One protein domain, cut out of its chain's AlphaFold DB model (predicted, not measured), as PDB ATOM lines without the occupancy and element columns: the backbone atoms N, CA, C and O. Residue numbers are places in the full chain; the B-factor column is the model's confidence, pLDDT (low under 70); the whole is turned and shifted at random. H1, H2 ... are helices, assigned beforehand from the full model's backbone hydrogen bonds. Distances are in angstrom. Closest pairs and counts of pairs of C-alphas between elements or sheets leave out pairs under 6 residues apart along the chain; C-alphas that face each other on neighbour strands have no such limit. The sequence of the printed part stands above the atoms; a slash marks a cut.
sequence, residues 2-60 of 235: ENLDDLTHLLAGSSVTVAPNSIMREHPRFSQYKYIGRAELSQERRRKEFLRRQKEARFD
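AT A GLANCE: This is residues 2 to 60 of the 235 residues of the protein "RNA U transporter 1" of Onchocerca flexuosa (UniProt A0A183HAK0). A loop-built middle, residues 14 to 42 with no named helix or strand, has one helix at each end, and the two helices reach away from it without meeting. The longer helix, H2, sticks out at one end with residues 47 to 56 and the tail to residue 60, while H1 sticks out at the other with residues 2 to 7; these ends give the domain its length. The printed part has 59 residues with two named helices, H1 then H2, and no named strand; the class is all helix, though under half of the residues, 26 of 59, are in named elements. It is only just loose, close to extended, with a radius of gyration of the C-alphas of 15.6 A and spans of 52 by 22 by 17 A.

IN THESE COORDINATES: Find C-alpha 43 at (-16.570, -45.109, 15.616); from there H2, residues 43 to 56, runs 19.9 A to C-alpha 56 at (-33.408, -54.153, 9.957). Then go to C-alpha 2 at (-8.992, -14.065, 26.257), where H1, residues 2 to 13, begins; it covers 16.8 A to C-alpha 13.

HOW THE PARTS SIT: Compare H2 with H1 and you will find them apart, with no C-alpha of the one within 8 A of the other. Between them look along residues 14 to 42, whose C-alphas lie 2 to 15 A from the mean of all C-alphas. In the backbones of H1 and H2 every O i to N i+4 pair is within hydrogen-bond range.

THE WHOLE: Look at Glu 2 and Asp 60 for the two C-alphas farthest apart, 53.5 A. Without the stretches that stand free, residues 2 to 7 and 47 to 60, the body spans 31 by 21 by 18 A. The link from H1 to H2 is long, with 29 residues, and the printed part has no cut. In the B-factor column, the mean pLDDT of the printed part is 78.4; find values under 70 at residue 2, residues 17 to 18, 34 to 41 and 58 to 59.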
ATOM      1  N   GLU A   2      -8.143 -12.878  25.990       60.78
ATOM      2  CA  GLU A   2      -8.992 -14.065  26.257       60.78
ATOM      3  C   GLU A   2     -10.244 -14.191  25.356       60.78
ATOM      4  O   GLU A   2     -10.542 -15.263  24.851       60.78
ATOM      5  N   ASN A   3     -10.914 -13.080  25.033       79.19
ATOM      6  CA  ASN A   3     -12.151 -13.092  24.237       79.19
ATOM      7  C   ASN A   3     -11.959 -13.534  22.759       79.19
ATOM      8  O   ASN A   3     -12.897 -14.017  22.130       79.19
ATOM      9  N   LEU A   4     -10.757 -13.383  22.180       86.75
ATOM     10  CA  LEU A   4     -10.512 -13.762  20.776       86.75
ATOM     11  C   LEU A   4     -10.269 -15.269  20.622       86.75
ATOM     12  O   LEU A   4     -10.745 -15.872  19.659       86.75
ATOM     13  N   ASP A   5      -9.560 -15.872  21.573       83.00
ATOM     14  CA  ASP A   5      -9.301 -17.313  21.580       83.00
ATOM     15  C   ASP A   5     -10.598 -18.088  21.847       83.00
ATOM     16  O   ASP A   5     -10.889 -19.058  21.147       83.00
ATOM     17  N   ASP A   6     -11.443 -17.588  22.756       83.62
ATOM     18  CA  ASP A   6     -12.780 -18.136  23.009       83.62
ATOM     19  C   ASP A   6     -13.679 -18.060  21.764       83.62
ATOM     20  O   ASP A   6     -14.348 -19.035  21.406       83.62
ATOM     21  N   LEU A   7     -13.663 -16.924  21.053       87.19
ATOM     22  CA  LEU A   7     -14.403 -16.768  19.799       87.19
ATOM     23  C   LEU A   7     -13.889 -17.731  18.720       87.19
ATOM     24  O   LEU A   7     -14.685 -18.328  17.995       87.19
ATOM     25  N   THR A   8     -12.570 -17.905  18.627       87.06
ATOM     26  CA  THR A   8     -11.932 -18.805  17.656       87.06
ATOM     27  C   THR A   8     -12.292 -20.259  17.945       87.06
ATOM     28  O   THR A   8     -12.685 -20.991  17.034       87.06
ATOM     29  N   HIS A   9     -12.253 -20.657  19.217       82.06
ATOM     30  CA  HIS A   9     -12.688 -21.971  19.673       82.06
ATOM     31  C   HIS A   9     -14.171 -22.217  19.346       82.06
ATOM     32  O   HIS A   9     -14.533 -23.280  18.831       82.06
ATOM     33  N   LEU A  10     -15.043 -21.237  19.608       83.06
ATOM     34  CA  LEU A  10     -16.477 -21.342  19.325       83.06
ATOM     35  C   LEU A  10     -16.752 -21.487  17.821       83.06
ATOM     36  O   LEU A  10     -17.549 -22.338  17.420       83.06
ATOM     37  N   LEU A  11     -16.062 -20.706  16.984       83.19
ATOM     38  CA  LEU A  11     -16.216 -20.771  15.532       83.19
ATOM     39  C   LEU A  11     -15.722 -22.114  14.977       83.19
ATOM     40  O   LEU A  11     -16.437 -22.750  14.201       83.19
ATOM     41  N   ALA A  12     -14.550 -22.579  15.420       79.56
ATOM     42  CA  ALA A  12     -13.975 -23.864  15.014       79.56
ATOM     43  C   ALA A  12     -14.881 -25.050  15.404       79.56
ATOM     44  O   ALA A  12     -15.030 -26.019  14.651       79.56
ATOM     45  N   GLY A  13     -15.548 -24.948  16.557       71.81
ATOM     46  CA  GLY A  13     -16.528 -25.919  17.043       71.81
ATOM     47  C   GLY A  13     -17.904 -25.859  16.363       71.81
ATOM     48  O   GLY A  13     -18.709 -26.769  16.549       71.81
ATOM     49  N   SER A  14     -18.202 -24.835  15.561       74.25
ATOM     50  CA  SER A  14     -19.517 -24.668  14.923       74.25
ATOM     51  C   SER A  14     -19.562 -25.296  13.523       74.25
ATOM     52  O   SER A  14     -18.574 -25.269  12.793       74.25
ATOM     53  N   SER A  15     -20.682 -25.921  13.137       72.12
ATOM     54  CA  SER A  15     -20.891 -26.510  11.801       72.12
ATOM     55  C   SER A  15     -22.351 -26.411  11.386       72.12
ATOM     56  O   SER A  15     -23.225 -26.623  12.223       72.12
ATOM     57  N   VAL A  16     -22.604 -26.194  10.093       74.88
ATOM     58  CA  VAL A  16     -23.956 -26.291   9.518       74.88
ATOM     59  C   VAL A  16     -24.366 -27.757   9.372       74.88
ATOM     60  O   VAL A  16     -25.446 -28.141   9.808       74.88
ATOM     61  N   THR A  17     -23.488 -28.596   8.812       68.31
ATOM     62  CA  THR A  17     -23.705 -30.044   8.724       68.31
ATOM     63  C   THR A  17     -23.017 -30.769   9.869       68.31
ATOM     64  O   THR A  17     -21.876 -30.500  10.253       68.31
ATOM     65  N   VAL A  18     -23.752 -31.713  10.432       66.06
ATOM     66  CA  VAL A  18     -23.497 -32.337  11.725       66.06
ATOM     67  C   VAL A  18     -22.938 -33.766  11.512       66.06
ATOM     68  O   VAL A  18     -23.431 -34.773  12.000       66.06
ATOM     69  N   ALA A  19     -21.875 -33.838  10.709       73.75
ATOM     70  CA  ALA A  19     -21.027 -35.003  10.432       73.75
ATOM     71  C   ALA A  19     -20.063 -35.428  11.571       73.75
ATOM     72  O   ALA A  19     -19.112 -34.658  11.755       73.75
ATOM     73  N   PRO A  20     -20.156 -36.556  12.321       78.50
ATOM     74  CA  PRO A  20     -19.026 -36.960  13.168       78.50
ATOM     75  C   PRO A  20     -17.799 -37.282  12.295       78.50
ATOM     76  O   PRO A  20     -17.938 -37.882  11.235       78.50
ATOM     77  N   ASN A  21     -16.604 -36.854  12.723       83.69
ATOM     78  CA  ASN A  21     -15.328 -37.096  12.026       83.69
ATOM     79  C   ASN A  21     -15.354 -36.795  10.509       83.69
ATOM     80  O   ASN A  21     -14.714 -37.489   9.722       83.69
ATOM     81  N   SER A  22     -16.084 -35.759  10.082       85.94
ATOM     82  CA  SER A  22     -16.237 -35.425   8.660       85.94
ATOM     83  C   SER A  22     -14.901 -35.138   7.964       85.94
ATOM     84  O   SER A  22     -14.105 -34.327   8.437       85.94
ATOM     85  N   ILE A  23     -14.718 -35.714   6.773       87.44
ATOM     86  CA  ILE A  23     -13.570 -35.453   5.887       87.44
ATOM     87  C   ILE A  23     -13.544 -34.033   5.293       87.44
ATOM     88  O   ILE A  23     -12.579 -33.657   4.638       87.44
ATOM     89  N   MET A  24     -14.604 -33.239   5.486       84.75
ATOM     90  CA  MET A  24     -14.624 -31.819   5.095       84.75
ATOM     91  C   MET A  24     -13.821 -30.939   6.063       84.75
ATOM     92  O   MET A  24     -13.587 -29.766   5.783       84.75
ATOM     93  N   ARG A  25     -13.422 -31.499   7.209       82.69
ATOM     94  CA  ARG A  25     -12.569 -30.861   8.210       82.69
ATOM     95  C   ARG A  25     -11.228 -31.570   8.279       82.69
ATOM     96  O   ARG A  25     -11.062 -32.675   7.760       82.69
ATOM     97  N   GLU A  26     -10.286 -30.941   8.963       85.38
ATOM     98  CA  GLU A  26      -9.033 -31.591   9.322       85.38
ATOM     99  C   GLU A  26      -9.268 -32.841  10.180       85.38
ATOM    100  O   GLU A  26     -10.265 -32.962  10.899       85.38
ATOM    101  N   HIS A  27      -8.342 -33.795  10.085       87.12
ATOM    102  CA  HIS A  27      -8.410 -35.009  10.883       87.12
ATOM    103  C   HIS A  27      -8.383 -34.647  12.383       87.12
ATOM    104  O   HIS A  27      -7.509 -33.875  12.789       87.12
ATOM    105  N   PRO A  28      -9.238 -35.242  13.243       85.38
ATOM    106  CA  PRO A  28      -9.347 -34.864  14.658       85.38
ATOM    107  C   PRO A  28      -8.022 -34.849  15.436       85.38
ATOM    108  O   PRO A  28      -7.823 -34.006  16.301       85.38
ATOM    109  N   ARG A  29      -7.084 -35.744  15.096       84.56
ATOM    110  CA  ARG A  29      -5.710 -35.778  15.642       84.56
ATOM    111  C   ARG A  29      -4.900 -34.494  15.410       84.56
ATOM    112  O   ARG A  29      -4.039 -34.190  16.226       84.56
ATOM    113  N   PHE A  30      -5.112 -33.808  14.290       86.31
ATOM    114  CA  PHE A  30      -4.378 -32.589  13.932       86.31
ATOM    115  C   PHE A  30      -5.124 -31.314  14.336       86.31
ATOM    116  O   PHE A  30      -4.534 -30.240  14.291       86.31
ATOM    117  N   SER A  31      -6.383 -31.439  14.768       83.38
ATOM    118  CA  SER A  31      -7.188 -30.300  15.194       83.38
ATOM    119  C   SER A  31      -6.634 -29.666  16.461       83.38
ATOM    120  O   SER A  31      -6.431 -30.340  17.473       83.38
ATOM    121  N   GLN A  32      -6.434 -28.349  16.418       81.38
ATOM    122  CA  GLN A  32      -6.012 -27.565  17.583       81.38
ATOM    123  C   GLN A  32      -7.128 -27.462  18.629       81.38
ATOM    124  O   GLN A  32      -6.864 -27.422  19.830       81.38
ATOM    125  N   TYR A  33      -8.381 -27.468  18.171       76.75
ATOM    126  CA  TYR A  33      -9.557 -27.346  19.019       76.75
ATOM    127  C   TYR A  33     -10.272 -28.687  19.114       76.75
ATOM    128  O   TYR A  33     -10.596 -29.325  18.105       76.75
ATOM    129  N   LYS A  34     -10.534 -29.135  20.342       68.44
ATOM    130  CA  LYS A  34     -11.354 -30.325  20.558       68.44
ATOM    131  C   LYS A  34     -12.790 -29.971  20.217       68.44
ATOM    132  O   LYS A  34     -13.358 -29.029  20.760       68.44
ATOM    133  N   TYR A  35     -13.397 -30.750  19.338       64.81
ATOM    134  CA  TYR A  35     -14.807 -30.595  19.035       64.81
ATOM    135  C   TYR A  35     -15.641 -31.123  20.215       64.81
ATOM    136  O   TYR A  35     -15.914 -32.319  20.318       64.81
ATOM    137  N   ILE A  36     -16.009 -30.223  21.133       54.69
ATOM    138  CA  ILE A  36     -16.693 -30.550  22.398       54.69
ATOM    139  C   ILE A  36     -18.083 -31.163  22.155       54.69
ATOM    140  O   ILE A  36     -18.537 -31.985  22.942       54.69
ATOM    141  N   GLY A  37     -18.744 -30.848  21.036       52.44
ATOM    142  CA  GLY A  37     -20.132 -31.258  20.806       52.44
ATOM    143  C   GLY A  37     -20.383 -32.750  20.541       52.44
ATOM    144  O   GLY A  37     -21.547 -33.137  20.514       52.44
ATOM    145  N   ARG A  38     -19.366 -33.588  20.264       53.28
ATOM    146  CA  ARG A  38     -19.581 -34.969  19.748       53.28
ATOM    147  C   ARG A  38     -18.460 -35.974  20.043       53.28
ATOM    148  O   ARG A  38     -18.331 -36.963  19.325       53.28
ATOM    149  N   ALA A  39     -17.640 -35.763  21.067       50.03
ATOM    150  CA  ALA A  39     -16.551 -36.688  21.406       50.03
ATOM    151  C   ALA A  39     -17.009 -38.067  21.953       50.03
ATOM    152  O   ALA A  39     -16.175 -38.844  22.401       50.03
ATOM    153  N   GLU A  40     -18.305 -38.399  21.949       52.34
ATOM    154  CA  GLU A  40     -18.847 -39.348  22.936       52.34
ATOM    155  C   GLU A  40     -19.235 -40.744  22.421       52.34
ATOM    156  O   GLU A  40     -19.516 -41.636  23.217       52.34
ATOM    157  N   LEU A  41     -19.201 -41.001  21.109       59.88
ATOM    158  CA  LEU A  41     -19.403 -42.358  20.589       59.88
ATOM    159  C   LEU A  41     -18.177 -42.812  19.805       59.88
ATOM    160  O   LEU A  41     -17.797 -42.178  18.821       59.88
ATOM    161  N   SER A  42     -17.588 -43.936  20.219       82.50
ATOM    162  CA  SER A  42     -16.564 -44.623  19.428       82.50
ATOM    163  C   SER A  42     -17.092 -44.904  18.016       82.50
ATOM    164  O   SER A  42     -18.265 -45.272  17.850       82.50
ATOM    165  N   GLN A  43     -16.237 -44.748  16.999       88.56
ATOM    166  CA  GLN A  43     -16.570 -45.109  15.616       88.56
ATOM    167  C   GLN A  43     -17.044 -46.561  15.534       88.56
ATOM    168  O   GLN A  43     -17.940 -46.870  14.755       88.56
ATOM    169  N   GLU A  44     -16.514 -47.443  16.384       90.38
ATOM    170  CA  GLU A  44     -16.948 -48.836  16.476       90.38
ATOM    171  C   GLU A  44     -18.447 -48.956  16.792       90.38
ATOM    172  O   GLU A  44     -19.166 -49.701  16.121       90.38
ATOM    173  N   ARG A  45     -18.955 -48.188  17.768       90.12
ATOM    174  CA  ARG A  45     -20.386 -48.195  18.120       90.12
ATOM    175  C   ARG A  45     -21.242 -47.715  16.954       90.12
ATOM    176  O   ARG A  45     -22.251 -48.349  16.657       90.12
ATOM    177  N   ARG A  46     -20.818 -46.649  16.264       89.94
ATOM    178  CA  ARG A  46     -21.532 -46.131  15.084       89.94
ATOM    179  C   ARG A  46     -21.556 -47.135  13.937       89.94
ATOM    180  O   ARG A  46     -22.611 -47.337  13.350       89.94
ATOM    181  N   ARG A  47     -20.436 -47.809  13.656       91.25
ATOM    182  CA  ARG A  47     -20.354 -48.873  12.639       91.25
ATOM    183  C   ARG A  47     -21.313 -50.022  12.959       91.25
ATOM    184  O   ARG A  47     -22.084 -50.428  12.096       91.25
ATOM    185  N   LYS A  48     -21.322 -50.505  14.210       91.81
ATOM    186  CA  LYS A  48     -22.240 -51.571  14.659       91.81
ATOM    187  C   LYS A  48     -23.703 -51.158  14.525       91.81
ATOM    188  O   LYS A  48     -24.522 -51.948  14.063       91.81
ATOM    189  N   GLU A  49     -24.034 -49.930  14.909       91.62
ATOM    190  CA  GLU A  49     -25.393 -49.416  14.783       91.62
ATOM    191  C   GLU A  49     -25.817 -49.236  13.320       91.62
ATOM    192  O   GLU A  49     -26.937 -49.604  12.974       91.62
ATOM    193  N   PHE A  50     -24.925 -48.743  12.456       89.56
ATOM    194  CA  PHE A  50     -25.178 -48.615  11.022       89.56
ATOM    195  C   PHE A  50     -25.479 -49.976  10.383       89.56
ATOM    196  O   PHE A  50     -26.513 -50.133   9.741       89.56
ATOM    197  N   LEU A  51     -24.647 -50.990  10.646       89.62
ATOM    198  CA  LEU A  51     -24.868 -52.357  10.157       89.62
ATOM    199  C   LEU A  51     -26.165 -52.970  10.701       89.62
ATOM    200  O   LEU A  51     -26.865 -53.682   9.986       89.62
ATOM    201  N   ARG A  52     -26.514 -52.694  11.965       90.06
ATOM    202  CA  ARG A  52     -27.790 -53.134  12.549       90.06
ATOM    203  C   ARG A  52     -28.971 -52.510  11.805       90.06
ATOM    204  O   ARG A  52     -29.879 -53.233  11.410       90.06
ATOM    205  N   ARG A  53     -28.933 -51.193  11.569       88.50
ATOM    206  CA  ARG A  53     -29.969 -50.485  10.802       88.50
ATOM    207  C   ARG A  53     -30.073 -51.019   9.378       88.50
ATOM    208  O   ARG A  53     -31.184 -51.235   8.924       88.50
ATOM    209  N   GLN A  54     -28.951 -51.300   8.717       84.44
ATOM    210  CA  GLN A  54     -28.936 -51.879   7.370       84.44
ATOM    211  C   GLN A  54     -29.608 -53.263   7.317       84.44
ATOM    212  O   GLN A  54     -30.306 -53.559   6.356       84.44
ATOM    213  N   LYS A  55     -29.451 -54.094   8.357       83.31
ATOM    214  CA  LYS A  55     -30.105 -55.414   8.445       83.31
ATOM    215  C   LYS A  55     -31.599 -55.337   8.765       83.31
ATOM    216  O   LYS A  55     -32.366 -56.184   8.321       83.31
ATOM    217  N   GLU A  56     -32.003 -54.369   9.582       83.50
ATOM    218  CA  GLU A  56     -33.408 -54.153   9.957       83.50
ATOM    219  C   GLU A  56     -34.196 -53.423   8.862       83.50
ATOM    220  O   GLU A  56     -35.413 -53.585   8.748       83.50
ATOM    221  N   ALA A  57     -33.494 -52.636   8.050       74.62
ATOM    222  CA  ALA A  57     -34.009 -51.920   6.902       74.62
ATOM    223  C   ALA A  57     -34.612 -52.883   5.865       74.62
ATOM    224  O   ALA A  57     -33.918 -53.429   5.014       74.62
ATOM    225  N   ARG A  58     -35.941 -53.031   5.875       61.50
ATOM    226  CA  ARG A  58     -36.721 -53.610   4.763       61.50
ATOM    227  C   ARG A  58     -36.976 -52.555   3.680       61.50
ATOM    228  O   ARG A  58     -38.122 -52.288   3.335       61.50
ATOM    229  N   PHE A  59     -35.922 -51.872   3.241       60.62
ATOM    230  CA  PHE A  59     -36.060 -50.703   2.377       60.62
ATOM    231  C   PHE A  59     -36.218 -51.065   0.905       60.62
ATOM    232  O   PHE A  59     -35.604 -51.998   0.390       60.62
ATOM    233  N   ASP A  60     -37.006 -50.240   0.226       76.69
ATOM    234  CA  ASP A  60     -37.251 -50.267  -1.209       76.69
ATOM    235  C   ASP A  60     -36.109 -49.563  -1.976       76.69
ATOM    236  O   ASP A  60     -36.318 -48.594  -2.709       76.69
TER     237      ASP A  60